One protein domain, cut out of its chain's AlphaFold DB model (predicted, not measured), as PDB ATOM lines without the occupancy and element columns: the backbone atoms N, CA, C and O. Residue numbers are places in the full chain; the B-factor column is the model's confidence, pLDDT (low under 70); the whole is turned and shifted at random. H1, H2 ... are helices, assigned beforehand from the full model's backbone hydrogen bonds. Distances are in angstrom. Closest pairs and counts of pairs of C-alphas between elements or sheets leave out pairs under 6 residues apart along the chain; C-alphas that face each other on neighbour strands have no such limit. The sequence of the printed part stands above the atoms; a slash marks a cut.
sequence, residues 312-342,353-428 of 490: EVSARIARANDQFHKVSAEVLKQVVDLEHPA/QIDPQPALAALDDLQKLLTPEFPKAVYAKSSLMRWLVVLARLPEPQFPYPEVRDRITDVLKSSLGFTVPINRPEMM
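This is residues 312 to 342 and 353 to 428 of the 490 residues of the protein "PWWP domain-containing protein" of Diutina rugosa (UniProt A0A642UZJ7). One long helix, H1, makes the length of the domain, and three shorter helices, H2, H5 and H4, fill out the body beside it: H2 packs side by side with H1, H5 lies side by side with H2, and H4 crosses H5 steeply. Short H3 packs on residues 320 to 324 of H1, H1 touches the other helices with parts of its length alone, and residues 417 to 428 fold back from the end of H5 with no named element. The printed part has 107 residues, with five named helices in the order H1 to H5 and no named strand, and its class is all helix. It is compact, with a radius of gyration of the C-alphas of 14.3 A, yet elongated, spanning 48 by 27 by 18 A.

H1, residues 312 to 339, runs 39.4 A from C-alpha 312 at (4.322, 120.347, 2.121). H2 is residues 357 to 369, 18.5 A; H3, 376 to 380, 6.0 A; H4, 383 to 393, 15.7 A. H5, residues 402 to 416, runs 20.7 A to C-alpha 416 at (-8.494, 139.231, 13.562).

H1 touches H2 with its residues 324 to 335 alone, at a shallow tilt of 18 degrees, opposite ways; the closest C-alphas, of Gln 334 and Ala 359, are 5.2 A apart. H2 touches H5 at a shallow tilt of 9 degrees, the same way, closest at C-alphas Gln 367 and Val 411, 6.1 A. H4 touches H5 at a steep tilt of 54 degrees, closest at C-alphas Ala 392 and Arg 405, 5.8 A. H1 and H5 are apart. Every O i to N i+4 pair is within hydrogen-bond range in H2, H3, H4 and H5, and 23 of 24 in H1.

C-alphas Glu 312 and Glu 426, the two farthest apart, are 50.2 A apart. Residues 343 to 352 are not printed; C-alphas 342 and 353 are 8.4 A apart across this cut. Of the links printed whole, H3 to H4 is tight and H2 to H3 and H4 to H5 are short. The mean pLDDT of the printed part is 79.8, with 15 residues under 70, among them 424 to 428.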
ATOM      1  N   GLU A 312       5.138 120.656   0.949       87.31
ATOM      2  CA  GLU A 312       4.322 120.347   2.121       87.31
ATOM      3  C   GLU A 312       3.619 121.596   2.660       87.31
ATOM      4  O   GLU A 312       2.423 121.537   2.931       87.31
ATOM      5  N   VAL A 313       4.296 122.750   2.692       86.62
ATOM      6  CA  VAL A 313       3.681 124.050   3.020       86.62
ATOM      7  C   VAL A 313       2.533 124.367   2.059       86.62
ATOM      8  O   VAL A 313       1.422 124.668   2.495       86.62
ATOM      9  N   SER A 314       2.760 124.237   0.747       88.00
ATOM     10  CA  SER A 314       1.708 124.456  -0.257       88.00
ATOM     11  C   SER A 314       0.568 123.436  -0.146       88.00
ATOM     12  O   SER A 314      -0.595 123.828  -0.235       88.00
ATOM     13  N   ALA A 315       0.852 122.162   0.150       90.06
ATOM     14  CA  ALA A 315      -0.185 121.161   0.415       90.06
ATOM     15  C   ALA A 315      -0.965 121.420   1.725       90.06
ATOM     16  O   ALA A 315      -2.174 121.189   1.763       90.06
ATOM     17  N   ARG A 316      -0.317 121.925   2.786       88.81
ATOM     18  CA  ARG A 316      -0.963 122.343   4.048       88.81
ATOM     19  C   ARG A 316      -1.903 123.522   3.802       88.81
ATOM     20  O   ARG A 316      -3.040 123.483   4.261       88.81
ATOM     21  N   ILE A 317      -1.465 124.522   3.034       88.69
ATOM     22  CA  ILE A 317      -2.287 125.684   2.660       88.69
ATOM     23  C   ILE A 317      -3.457 125.267   1.755       88.69
ATOM     24  O   ILE A 317      -4.577 125.703   1.995       88.69
ATOM     25  N   ALA A 318      -3.244 124.383   0.774       90.31
ATOM     26  CA  ALA A 318      -4.320 123.872  -0.080       90.31
ATOM     27  C   ALA A 318      -5.399 123.134   0.735       90.31
ATOM     28  O   ALA A 318      -6.573 123.479   0.649       90.31
ATOM     29  N   ARG A 319      -5.006 122.210   1.624       90.12
ATOM     30  CA  ARG A 319      -5.948 121.519   2.528       90.12
ATOM     31  C   ARG A 319      -6.696 122.490   3.447       90.12
ATOM     32  O   ARG A 319      -7.882 122.291   3.694       90.12
ATOM     33  N   ALA A 320      -6.021 123.533   3.938       88.56
ATOM     34  CA  ALA A 320      -6.642 124.577   4.750       88.56
ATOM     35  C   ALA A 320      -7.662 125.403   3.943       88.56
ATOM     36  O   ALA A 320      -8.751 125.670   4.449       88.56
ATOM     37  N   ASN A 321      -7.362 125.738   2.680       90.62
ATOM     38  CA  ASN A 321      -8.326 126.343   1.757       90.62
ATOM     39  C   ASN A 321      -9.539 125.423   1.557       90.62
ATOM     40  O   ASN A 321     -10.661 125.872   1.743       90.62
ATOM     41  N   ASP A 322      -9.340 124.139   1.244       89.81
ATOM     42  CA  ASP A 322     -10.434 123.188   0.982       89.81
ATOM     43  C   ASP A 322     -11.361 122.998   2.193       89.81
ATOM     44  O   ASP A 322     -12.576 122.856   2.047       89.81
ATOM     45  N   GLN A 323     -10.792 122.984   3.404       88.44
ATOM     46  CA  GLN A 323     -11.545 122.937   4.661       88.44
ATOM     47  C   GLN A 323     -12.311 124.244   4.897       88.44
ATOM     48  O   GLN A 323     -13.509 124.215   5.186       88.44
ATOM     49  N   PHE A 324     -11.649 125.389   4.717       90.50
ATOM     50  CA  PHE A 324     -12.265 126.701   4.878       90.50
ATOM     51  C   PHE A 324     -13.360 126.965   3.842       90.50
ATOM     52  O   PHE A 324     -14.396 127.511   4.198       90.50
ATOM     53  N   HIS A 325     -13.197 126.553   2.584       88.00
ATOM     54  CA  HIS A 325     -14.208 126.735   1.540       88.00
ATOM     55  C   HIS A 325     -15.490 125.947   1.821       88.00
ATOM     56  O   HIS A 325     -16.573 126.470   1.580       88.00
ATOM     57  N   LYS A 326     -15.395 124.747   2.406       88.44
ATOM     58  CA  LYS A 326     -16.573 123.960   2.813       88.44
ATOM     59  C   LYS A 326     -17.345 124.651   3.935       88.44
ATOM     60  O   LYS A 326     -18.523 124.949   3.765       88.44
ATOM     61  N   VAL A 327     -16.663 124.988   5.033       88.06
ATOM     62  CA  VAL A 327     -17.297 125.660   6.183       88.06
ATOM     63  C   VAL A 327     -17.790 127.063   5.813       88.06
ATOM     64  O   VAL A 327     -18.879 127.457   6.213       88.06
ATOM     65  N   SER A 328     -17.048 127.824   5.003       88.19
ATOM     66  CA  SER A 328     -17.480 129.164   4.587       88.19
ATOM     67  C   SER A 328     -18.638 129.158   3.593       88.19
ATOM     68  O   SER A 328     -19.447 130.076   3.658       88.19
ATOM     69  N   ALA A 329     -18.772 128.145   2.730       86.94
ATOM     70  CA  ALA A 329     -19.960 127.982   1.892       86.94
ATOM     71  C   ALA A 329     -21.204 127.631   2.729       86.94
ATOM     72  O   ALA A 329     -22.274 128.187   2.493       86.94
ATOM     73  N   GLU A 330     -21.056 126.768   3.739       87.19
ATOM     74  CA  GLU A 330     -22.141 126.421   4.663       87.19
ATOM     75  C   GLU A 330     -22.578 127.623   5.514       87.19
ATOM     76  O   GLU A 330     -23.765 127.945   5.541       87.19
ATOM     77  N   VAL A 331     -21.630 128.357   6.115       86.25
ATOM     78  CA  VAL A 331     -21.923 129.606   6.837       86.25
ATOM     79  C   VAL A 331     -22.578 130.630   5.911       86.25
ATOM     80  O   VAL A 331     -23.610 131.179   6.278       86.25
ATOM     81  N   LEU A 332     -22.030 130.877   4.712       85.56
ATOM     82  CA  LEU A 332     -22.606 131.849   3.774       85.56
ATOM     83  C   LEU A 332     -24.046 131.500   3.400       85.56
ATOM     84  O   LEU A 332     -24.872 132.404   3.374       85.56
ATOM     85  N   LYS A 333     -24.371 130.221   3.174       85.00
ATOM     86  CA  LYS A 333     -25.751 129.802   2.904       85.00
ATOM     87  C   LYS A 333     -26.683 130.162   4.069       85.00
ATOM     88  O   LYS A 333     -27.599 130.953   3.884       85.00
ATOM     89  N   GLN A 334     -26.400 129.638   5.267       82.00
ATOM     90  CA  GLN A 334     -27.244 129.841   6.457       82.00
ATOM     91  C   GLN A 334     -27.394 131.326   6.830       82.00
ATOM     92  O   GLN A 334     -28.365 131.719   7.467       82.00
ATOM     93  N   VAL A 335     -26.414 132.155   6.466       77.38
ATOM     94  CA  VAL A 335     -26.374 133.584   6.786       77.38
ATOM     95  C   VAL A 335     -27.049 134.452   5.716       77.38
ATOM     96  O   VAL A 335     -27.709 135.421   6.081       77.38
ATOM     97  N   VAL A 336     -26.951 134.105   4.427       78.69
ATOM     98  CA  VAL A 336     -27.722 134.763   3.351       78.69
ATOM     99  C   VAL A 336     -29.215 134.468   3.507       78.69
ATOM    100  O   VAL A 336     -30.026 135.382   3.382       78.69
ATOM    101  N   ASP A 337     -29.577 133.240   3.896       72.12
ATOM    102  CA  ASP A 337     -30.963 132.890   4.238       72.12
ATOM    103  C   ASP A 337     -31.522 133.830   5.341       72.12
ATOM    104  O   ASP A 337     -32.685 134.228   5.287       72.12
ATOM    105  N   LEU A 338     -30.692 134.281   6.297       70.31
ATOM    106  CA  LEU A 338     -31.080 135.223   7.365       70.31
ATOM    107  C   LEU A 338     -31.088 136.713   6.957       70.31
ATOM    108  O   LEU A 338     -31.695 137.515   7.673       70.31
ATOM    109  N   GLU A 339     -30.459 137.109   5.844       67.06
ATOM    110  CA  GLU A 339     -30.499 138.493   5.323       67.06
ATOM    111  C   GLU A 339     -31.851 138.828   4.664       67.06
ATOM    112  O   GLU A 339     -32.215 139.997   4.501       67.06
ATOM    113  N   HIS A 340     -32.648 137.814   4.316       62.88
ATOM    114  CA  HIS A 340     -33.968 137.976   3.703       62.88
ATOM    115  C   HIS A 340     -35.102 137.451   4.608       62.88
ATOM    116  O   HIS A 340     -35.806 136.512   4.237       62.88
ATOM    117  N   PRO A 341     -35.379 138.092   5.767       57.66
ATOM    118  CA  PRO A 341     -36.389 137.643   6.738       57.66
ATOM    119  C   PRO A 341     -37.856 137.784   6.265       57.66
ATOM    120  O   PRO A 341     -38.774 137.761   7.085       57.66
ATOM    121  N   ALA A 342     -38.104 137.985   4.965       49.22
ATOM    122  CA  ALA A 342     -39.435 138.220   4.410       49.22
ATOM    123  C   ALA A 342     -39.560 137.851   2.915       49.22
ATOM    124  O   ALA A 342     -39.785 138.725   2.073       49.22
ATOM    125  N   GLN A 353     -40.304 133.160  10.386       57.53
ATOM    126  CA  GLN A 353     -39.116 133.352  11.213       57.53
ATOM    127  C   GLN A 353     -38.179 132.171  10.965       57.53
ATOM    128  O   GLN A 353     -38.465 131.041  11.362       57.53
ATOM    129  N   ILE A 354     -37.094 132.449  10.250       65.94
ATOM    130  CA  ILE A 354     -36.036 131.488   9.963       65.94
ATOM    131  C   ILE A 354     -35.319 131.196  11.282       65.94
ATOM    132  O   ILE A 354     -35.014 132.107  12.053       65.94
ATOM    133  N   ASP A 355     -35.107 129.914  11.569       72.69
ATOM    134  CA  ASP A 355     -34.444 129.476  12.794       72.69
ATOM    135  C   ASP A 355     -32.972 129.944  12.788       72.69
ATOM    136  O   ASP A 355     -32.245 129.604  11.854       72.69
ATOM    137  N   PRO A 356     -32.494 130.711  13.789       76.50
ATOM    138  CA  PRO A 356     -31.093 131.119  13.865       76.50
ATOM    139  C   PRO A 356     -30.148 129.992  14.318       76.50
ATOM    140  O   PRO A 356     -28.931 130.133  14.171       76.50
ATOM    141  N   GLN A 357     -30.650 128.874  14.864       78.88
ATOM    142  CA  GLN A 357     -29.801 127.808  15.421       78.88
ATOM    143  C   GLN A 357     -28.811 127.186  14.406       78.88
ATOM    144  O   GLN A 357     -27.647 127.005  14.778       78.88
ATOM    145  N   PRO A 358     -29.169 126.908  13.131       81.50
ATOM    146  CA  PRO A 358     -28.219 126.409  12.131       81.50
ATOM    147  C   PRO A 358     -27.083 127.394  11.825       81.50
ATOM    148  O   PRO A 358     -25.936 126.978  11.663       81.50
ATOM    149  N   ALA A 359     -27.368 128.701  11.795       81.44
ATOM    150  CA  ALA A 359     -26.350 129.727  11.577       81.44
ATOM    151  C   ALA A 359     -25.401 129.858  12.780       81.44
ATOM    152  O   ALA A 359     -24.191 129.980  12.595       81.44
ATOM    153  N   LEU A 360     -25.921 129.764  14.011       83.56
ATOM    154  CA  LEU A 360     -25.097 129.714  15.223       83.56
ATOM    155  C   LEU A 360     -24.181 128.477  15.233       83.56
ATOM    156  O   LEU A 360     -22.988 128.609  15.497       83.56
ATOM    157  N   ALA A 361     -24.698 127.300  14.867       86.44
ATOM    158  CA  ALA A 361     -23.902 126.075  14.764       86.44
ATOM    159  C   ALA A 361     -22.787 126.181  13.702       86.44
ATOM    160  O   ALA A 361     -21.639 125.822  13.970       86.44
ATOM    161  N   ALA A 362     -23.089 126.744  12.528       85.31
ATOM    162  CA  ALA A 362     -22.099 126.964  11.474       85.31
ATOM    163  C   ALA A 362     -21.015 127.985  11.890       85.31
ATOM    164  O   ALA A 362     -19.834 127.799  11.589       85.31
ATOM    165  N   LEU A 363     -21.380 129.038  12.635       85.12
ATOM    166  CA  LEU A 363     -20.425 129.993  13.217       85.12
ATOM    167  C   LEU A 363     -19.554 129.363  14.318       85.12
ATOM    168  O   LEU A 363     -18.379 129.712  14.443       85.12
ATOM    169  N   ASP A 364     -20.088 128.411  15.083       86.25
ATOM    170  CA  ASP A 364     -19.326 127.631  16.059       86.25
ATOM    171  C   ASP A 364     -18.294 126.718  15.385       86.25
ATOM    172  O   ASP A 364     -17.151 126.644  15.842       86.25
ATOM    173  N   ASP A 365     -18.653 126.036  14.295       86.38
ATOM    174  CA  ASP A 365     -17.712 125.212  13.523       86.38
ATOM    175  C   ASP A 365     -16.667 126.058  12.782       86.38
ATOM    176  O   ASP A 365     -15.487 125.694  12.740       86.38
ATOM    177  N   LEU A 366     -17.041 127.255  12.320       85.44
ATOM    178  CA  LEU A 366     -16.092 128.266  11.856       85.44
ATOM    179  C   LEU A 366     -15.123 128.695  12.974       85.44
ATOM    180  O   LEU A 366     -13.920 128.764  12.728       85.44
ATOM    181  N   GLN A 367     -15.595 128.933  14.206       87.00
ATOM    182  CA  GLN A 367     -14.712 129.281  15.329       87.00
ATOM    183  C   GLN A 367     -13.751 128.131  15.679       87.00
ATOM    184  O   GLN A 367     -12.581 128.382  15.962       87.00
ATOM    185  N   LYS A 368     -14.210 126.872  15.615       86.94
ATOM    186  CA  LYS A 368     -13.371 125.675  15.826       86.94
ATOM    187  C   LYS A 368     -12.297 125.521  14.744       86.94
ATOM    188  O   LYS A 368     -11.204 125.051  15.050       86.94
ATOM    189  N   LEU A 369     -12.580 125.917  13.500       84.81
ATOM    190  CA  LEU A 369     -11.603 125.900  12.405       84.81
ATOM    191  C   LEU A 369     -10.573 127.038  12.528       84.81
ATOM    192  O   LEU A 369      -9.380 126.817  12.309       84.81
ATOM    193  N   LEU A 370     -11.014 128.240  12.920       82.12
ATOM    194  CA  LEU A 370     -10.201 129.460  13.065       82.12
ATOM    195  C   LEU A 370      -9.332 129.475  14.343       82.12
ATOM    196  O   LEU A 370      -9.300 130.444  15.100       82.12
ATOM    197  N   THR A 371      -8.584 128.394  14.554       80.62
ATOM    198  CA  THR A 371      -7.509 128.302  15.555       80.62
ATOM    199  C   THR A 371      -6.364 129.290  15.259       80.62
ATOM    200  O   THR A 371      -6.176 129.683  14.107       80.62
ATOM    201  N   PRO A 372      -5.543 129.686  16.257       74.06
ATOM    202  CA  PRO A 372      -4.413 130.600  16.031       74.06
ATOM    203  C   PRO A 372      -3.347 130.045  15.064       74.06
ATOM    204  O   PRO A 372      -2.669 130.826  14.401       74.06
ATOM    205  N   GLU A 373      -3.256 128.716  14.946       76.56
ATOM    206  CA  GLU A 373      -2.416 127.973  13.990       76.56
ATOM    207  C   GLU A 373      -2.950 127.986  12.543       76.56
ATOM    208  O   GLU A 373      -2.294 127.486  11.620       76.56
ATOM    209  N   PHE A 374      -4.160 128.510  12.318       83.06
ATOM    210  CA  PHE A 374      -4.783 128.528  11.001       83.06
ATOM    211  C   PHE A 374      -4.216 129.675  10.135       83.06
ATOM    212  O   PHE A 374      -4.212 130.830  10.578       83.06
ATOM    213  N   PRO A 375      -3.768 129.423   8.884       84.44
ATOM    214  CA  PRO A 375      -3.104 130.438   8.064       84.44
ATOM    215  C   PRO A 375      -3.966 131.686   7.802       84.44
ATOM    216  O   PRO A 375      -4.903 131.667   7.002       84.44
ATOM    217  N   LYS A 376      -3.605 132.814   8.433       82.12
ATOM    218  CA  LYS A 376      -4.405 134.058   8.420       82.12
ATOM    219  C   LYS A 376      -4.720 134.592   7.018       82.12
ATOM    220  O   LYS A 376      -5.782 135.165   6.793       82.12
ATOM    221  N   ALA A 377      -3.821 134.359   6.060       80.62
ATOM    222  CA  ALA A 377      -3.982 134.765   4.665       80.62
ATOM    223  C   ALA A 377      -5.221 134.160   3.972       80.62
ATOM    224  O   ALA A 377      -5.747 134.782   3.048       80.62
ATOM    225  N   VAL A 378      -5.687 132.987   4.418       82.81
ATOM    226  CA  VAL A 378      -6.811 132.246   3.819       82.81
ATOM    227  C   VAL A 378      -8.142 132.933   4.122       82.81
ATOM    228  O   VAL A 378      -8.864 133.326   3.207       82.81
ATOM    229  N   TYR A 379      -8.456 133.155   5.402       81.75
ATOM    230  CA  TYR A 379      -9.729 133.774   5.775       81.75
ATOM    231  C   TYR A 379      -9.732 135.295   5.580       81.75
ATOM    232  O   TYR A 379     -10.768 135.845   5.205       81.75
ATOM    233  N   ALA A 380      -8.604 135.993   5.775       80.81
ATOM    234  CA  ALA A 380      -8.576 137.461   5.788       80.81
ATOM    235  C   ALA A 380      -8.948 138.110   4.439       80.81
ATOM    236  O   ALA A 380      -9.433 139.239   4.417       80.81
ATOM    237  N   LYS A 381      -8.758 137.401   3.317       80.12
ATOM    238  CA  LYS A 381      -9.137 137.858   1.962       80.12
ATOM    239  C   LYS A 381     -10.469 137.281   1.457       80.12
ATOM    240  O   LYS A 381     -10.880 137.575   0.335       80.12
ATOM    241  N   SER A 382     -11.138 136.447   2.253       85.56
ATOM    242  CA  SER A 382     -12.318 135.694   1.814       85.56
ATOM    243  C   SER A 382     -13.539 136.575   1.496       85.56
ATOM    244  O   SER A 382     -13.638 137.741   1.889       85.56
ATOM    245  N   SER A 383     -14.498 136.011   0.757       84.81
ATOM    246  CA  SER A 383     -15.854 136.563   0.627       84.81
ATOM    247  C   SER A 383     -16.570 136.565   1.979       84.81
ATOM    248  O   SER A 383     -17.085 137.605   2.381       84.81
ATOM    249  N   LEU A 384     -16.515 135.445   2.711       86.50
ATOM    250  CA  LEU A 384     -17.087 135.296   4.052       86.50
ATOM    251  C   LEU A 384     -16.653 136.424   4.997       86.50
ATOM    252  O   LEU A 384     -17.496 137.015   5.655       86.50
ATOM    253  N   MET A 385     -15.365 136.771   5.041       85.25
ATOM    254  CA  MET A 385     -14.876 137.832   5.926       85.25
ATOM    255  C   MET A 385     -15.501 139.199   5.612       85.25
ATOM    256  O   MET A 385     -15.884 139.931   6.521       85.25
ATOM    257  N   ARG A 386     -15.667 139.526   4.326       84.81
ATOM    258  CA  ARG A 386     -16.354 140.756   3.904       84.81
ATOM    259  C   ARG A 386     -17.832 140.729   4.302       84.81
ATOM    260  O   ARG A 386     -18.312 141.710   4.858       84.81
ATOM    261  N   TRP A 387     -18.506 139.597   4.101       84.94
ATOM    262  CA  TRP A 387     -19.895 139.383   4.517       84.94
ATOM    263  C   TRP A 387     -20.095 139.521   6.032       84.94
ATOM    264  O   TRP A 387     -20.927 140.313   6.463       84.94
ATOM    265  N   LEU A 388     -19.280 138.850   6.852       84.25
ATOM    266  CA  LEU A 388     -19.326 138.953   8.317       84.25
ATOM    267  C   LEU A 388     -19.134 140.403   8.803       84.25
ATOM    268  O   LEU A 388     -19.807 140.831   9.738       84.25
ATOM    269  N   VAL A 389     -18.262 141.181   8.152       85.19
ATOM    270  CA  VAL A 389     -18.056 142.609   8.464       85.19
ATOM    271  C   VAL A 389     -19.228 143.490   8.008       85.19
ATOM    272  O   VAL A 389     -19.531 144.469   8.687       85.19
ATOM    273  N   VAL A 390     -19.907 143.162   6.901       83.88
ATOM    274  CA  VAL A 390     -21.142 143.849   6.472       83.88
ATOM    275  C   VAL A 390     -22.276 143.580   7.463       83.88
ATOM    276  O   VAL A 390     -22.900 144.522   7.941       83.88
ATOM    277  N   LEU A 391     -22.481 142.323   7.854       79.25
ATOM    278  CA  LEU A 391     -23.545 141.912   8.775       79.25
ATOM    279  C   LEU A 391     -23.339 142.460  10.193       79.25
ATOM    280  O   LEU A 391     -24.285 142.942  10.807       79.25
ATOM    281  N   ALA A 392     -22.097 142.495  10.687       82.38
ATOM    282  CA  ALA A 392     -21.765 143.147  11.959       82.38
ATOM    283  C   ALA A 392     -22.001 144.674  11.947       82.38
ATOM    284  O   ALA A 392     -22.108 145.289  13.008       82.38
ATOM    285  N   ARG A 393     -22.087 145.295  10.760       81.94
ATOM    286  CA  ARG A 393     -22.442 146.712  10.579       81.94
ATOM    287  C   ARG A 393     -23.927 146.945  10.333       81.94
ATOM    288  O   ARG A 393     -24.358 148.088  10.477       81.94
ATOM    289  N   LEU A 394     -24.679 145.922   9.932       79.50
ATOM    290  CA  LEU A 394     -26.044 146.072   9.438       79.50
ATOM    291  C   LEU A 394     -26.986 146.500  10.586       79.50
ATOM    292  O   LEU A 394     -26.911 145.938  11.683       79.50
ATOM    293  N   PRO A 395     -27.842 147.519  10.386       74.25
ATOM    294  CA  PRO A 395     -28.705 148.027  11.444       74.25
ATOM    295  C   PRO A 395     -29.812 147.022  11.801       74.25
ATOM    296  O   PRO A 395     -30.346 146.318  10.947       74.25
ATOM    297  N   GLU A 396     -30.215 147.010  13.072       68.19
ATOM    298  CA  GLU A 396     -31.193 146.068  13.646       68.19
ATOM    299  C   GLU A 396     -32.530 145.903  12.877       68.19
ATOM    300  O   GLU A 396     -32.991 144.766  12.786       68.19
ATOM    301  N   PRO A 397     -33.154 146.933  12.253       67.44
ATOM    302  CA  PRO A 397     -34.339 146.729  11.402       67.44
ATOM    303  C   PRO A 397     -34.090 145.922  10.115       67.44
ATOM    304  O   PRO A 397     -35.057 145.500   9.485       67.44
ATOM    305  N   GLN A 398     -32.833 145.726   9.701       68.75
ATOM    306  CA  GLN A 398     -32.453 144.866   8.572       68.75
ATOM    307  C   GLN A 398     -31.978 143.480   9.038       68.75
ATOM    308  O   GLN A 398     -32.202 142.503   8.332       68.75
ATOM    309  N   PHE A 399     -31.384 143.373  10.234       75.19
ATOM    310  CA  PHE A 399     -30.920 142.102  10.803       75.19
ATOM    311  C   PHE A 399     -31.444 141.884  12.239       75.19
ATOM    312  O   PHE A 399     -30.773 142.253  13.208       75.19
ATOM    313  N   PRO A 400     -32.628 141.264  12.412       74.50
ATOM    314  CA  PRO A 400     -33.305 141.139  13.708       74.50
ATOM    315  C   PRO A 400     -32.763 140.005  14.610       74.50
ATOM    316  O   PRO A 400     -33.477 139.525  15.490       74.50
ATOM    317  N   TYR A 401     -31.513 139.564  14.413       79.06
ATOM    318  CA  TYR A 401     -30.913 138.404  15.091       79.06
ATOM    319  C   TYR A 401     -29.677 138.803  15.933       79.06
ATOM    320  O   TYR A 401     -28.536 138.588  15.506       79.06
ATOM    321  N   PRO A 402     -29.860 139.382  17.140       78.69
ATOM    322  CA  PRO A 402     -28.751 139.897  17.948       78.69
ATOM    323  C   PRO A 402     -27.762 138.805  18.377       78.69
ATOM    324  O   PRO A 402     -26.559 139.027  18.317       78.69
ATOM    325  N   GLU A 403     -28.237 137.602  18.716       82.44
ATOM    326  CA  GLU A 403     -27.384 136.469  19.112       82.44
ATOM    327  C   GLU A 403     -26.377 136.091  18.012       82.44
ATOM    328  O   GLU A 403     -25.197 135.865  18.282       82.44
ATOM    329  N   VAL A 404     -26.826 136.091  16.751       82.25
ATOM    330  CA  VAL A 404     -25.985 135.795  15.584       82.25
ATOM    331  C   VAL A 404     -24.977 136.924  15.358       82.25
ATOM    332  O   VAL A 404     -23.793 136.653  15.167       82.25
ATOM    333  N   ARG A 405     -25.404 138.191  15.449       81.56
ATOM    334  CA  ARG A 405     -24.518 139.365  15.332       81.56
ATOM    335  C   ARG A 405     -23.421 139.354  16.398       81.56
ATOM    336  O   ARG A 405     -22.250 139.587  16.086       81.56
ATOM    337  N   ASP A 406     -23.773 139.066  17.643       83.38
ATOM    338  CA  ASP A 406     -22.832 139.058  18.757       83.38
ATOM    339  C   ASP A 406     -21.840 137.883  18.603       83.38
ATOM    340  O   ASP A 406     -20.631 138.070  18.770       83.38
ATOM    341  N   ARG A 407     -22.302 136.714  18.119       83.62
ATOM    342  CA  ARG A 407     -21.438 135.570  17.768       83.62
ATOM    343  C   ARG A 407     -20.477 135.880  16.616       83.62
ATOM    344  O   ARG A 407     -19.287 135.581  16.726       83.62
ATOM    345  N   ILE A 408     -20.951 136.532  15.550       84.81
ATOM    346  CA  ILE A 408     -20.110 137.053  14.454       84.81
ATOM    347  C   ILE A 408     -19.044 138.007  15.012       84.81
ATOM    348  O   ILE A 408     -17.863 137.889  14.679       84.81
ATOM    349  N   THR A 409     -19.436 138.920  15.899       84.50
ATOM    350  CA  THR A 409     -18.519 139.887  16.515       84.50
ATOM    351  C   THR A 409     -17.423 139.191  17.331       84.50
ATOM    352  O   THR A 409     -16.261 139.596  17.263       84.50
ATOM    353  N   ASP A 410     -17.740 138.113  18.049       85.56
ATOM    354  CA  ASP A 410     -16.745 137.329  18.792       85.56
ATOM    355  C   ASP A 410     -15.827 136.488  17.893       85.56
ATOM    356  O   ASP A 410     -14.634 136.368  18.189       85.56
ATOM    357  N   VAL A 411     -16.317 135.971  16.761       83.56
ATOM    358  CA  VAL A 411     -15.471 135.327  15.736       83.56
ATOM    359  C   VAL A 411     -14.497 136.337  15.113       83.56
ATOM    360  O   VAL A 411     -13.313 136.024  14.946       83.56
ATOM    361  N   LEU A 412     -14.943 137.566  14.830       82.56
ATOM    362  CA  LEU A 412     -14.094 138.644  14.303       82.56
ATOM    363  C   LEU A 412     -13.011 139.069  15.312       82.56
ATOM    364  O   LEU A 412     -11.833 139.123  14.950       82.56
ATOM    365  N   LYS A 413     -13.370 139.260  16.593       83.94
ATOM    366  CA  LYS A 413     -12.397 139.497  17.679       83.94
ATOM    367  C   LYS A 413     -11.378 138.357  17.782       83.94
ATOM    368  O   LYS A 413     -10.181 138.622  17.830       83.94
ATOM    369  N   SER A 414     -11.847 137.106  17.803       82.56
ATOM    370  CA  SER A 414     -11.006 135.917  18.023       82.56
ATOM    371  C   SER A 414     -10.007 135.674  16.888       82.56
ATOM    372  O   SER A 414      -8.878 135.266  17.144       82.56
ATOM    373  N   SER A 415     -10.414 135.914  15.638       73.56
ATOM    374  CA  SER A 415      -9.584 135.650  14.454       73.56
ATOM    375  C   SER A 415      -8.657 136.816  14.093       73.56
ATOM    376  O   SER A 415      -7.482 136.602  13.792       73.56
ATOM    377  N   LEU A 416      -9.164 138.053  14.130       69.81
ATOM    378  CA  LEU A 416      -8.494 139.231  13.562       69.81
ATOM    379  C   LEU A 416      -8.139 140.318  14.580       69.81
ATOM    380  O   LEU A 416      -7.416 141.248  14.234       69.81
ATOM    381  N   GLY A 417      -8.622 140.225  15.820       73.94
ATOM    382  CA  GLY A 417      -8.313 141.187  16.882       73.94
ATOM    383  C   GLY A 417      -8.970 142.566  16.731       73.94
ATOM    384  O   GLY A 417      -8.729 143.432  17.569       73.94
ATOM    385  N   PHE A 418      -9.812 142.788  15.714       75.81
ATOM    386  CA  PHE A 418     -10.598 144.017  15.577       75.81
ATOM    387  C   PHE A 418     -12.050 143.825  16.028       75.81
ATOM    388  O   PHE A 418     -12.635 142.754  15.888       75.81
ATOM    389  N   THR A 419     -12.649 144.898  16.548       75.75
ATOM    390  CA  THR A 419     -14.089 144.980  16.829       75.75
ATOM    391  C   THR A 419     -14.739 145.874  15.781       75.75
ATOM    392  O   THR A 419     -14.226 146.954  15.488       75.75
ATOM    393  N   VAL A 420     -15.859 145.432  15.211       75.75
ATOM    394  CA  VAL A 420     -16.616 146.202  14.217       75.75
ATOM    395  C   VAL A 420     -17.736 146.971  14.928       75.75
ATOM    396  O   VAL A 420     -18.524 146.342  15.630       75.75
ATOM    397  N   PRO A 421     -17.824 148.308  14.791       72.81
ATOM    398  CA  PRO A 421     -18.965 149.064  15.291       72.81
ATOM    399  C   PRO A 421     -20.177 148.898  14.363       72.81
ATOM    400  O   PRO A 421     -20.023 148.842  13.143       72.81
ATOM    401  N   ILE A 422     -21.376 148.881  14.947       72.19
ATOM    402  CA  ILE A 422     -22.653 148.896  14.217       72.19
ATOM    403  C   ILE A 422     -22.805 150.254  13.513       72.19
ATOM    404  O   ILE A 422     -22.556 151.296  14.131       72.19
ATOM    405  N   ASN A 423     -23.242 150.274  12.249       72.00
ATOM    406  CA  ASN A 423     -23.548 151.533  11.573       72.00
ATOM    407  C   ASN A 423     -24.805 152.165  12.188       72.00
ATOM    408  O   ASN A 423     -25.862 151.540  12.268       72.00
ATOM    409  N   ARG A 424     -24.725 153.447  12.559       67.62
ATOM    410  CA  ARG A 424     -25.928 154.253  12.808       67.62
ATOM    411  C   ARG A 424     -26.604 154.575  11.469       67.62
ATOM    412  O   ARG A 424     -25.882 154.777  10.492       67.62
ATOM    413  N   PRO A 425     -27.943 154.705  11.402       61.00
ATOM    414  CA  PRO A 425     -28.633 155.061  10.156       61.00
ATOM    415  C   PRO A 425     -28.137 156.398   9.577       61.00
ATOM    416  O   PRO A 425     -27.990 156.530   8.367       61.00
ATOM    417  N   GLU A 426     -27.760 157.342  10.445       60.38
ATOM    418  CA  GLU A 426     -27.121 158.627  10.111       60.38
ATOM    419  C   GLU A 426     -25.825 158.482   9.287       60.38
ATOM    420  O   GLU A 426     -25.466 159.389   8.548       60.38
ATOM    421  N   MET A 427     -25.125 157.345   9.395       58.16
ATOM    422  CA  MET A 427     -23.881 157.049   8.666       58.16
ATOM    423  C   MET A 427     -24.107 156.247   7.374       58.16
ATOM    424  O   MET A 427     -23.147 155.953   6.665       58.16
ATOM    425  N   MET A 428     -25.352 155.851   7.086       59.50
ATOM    426  CA  MET A 428     -25.743 155.129   5.865       59.50
ATOM    427  C   MET A 428     -26.496 156.020   4.871       59.50
ATOM    428  O   MET A 428     -26.723 155.619   3.731       59.50
TER     429      MET A 428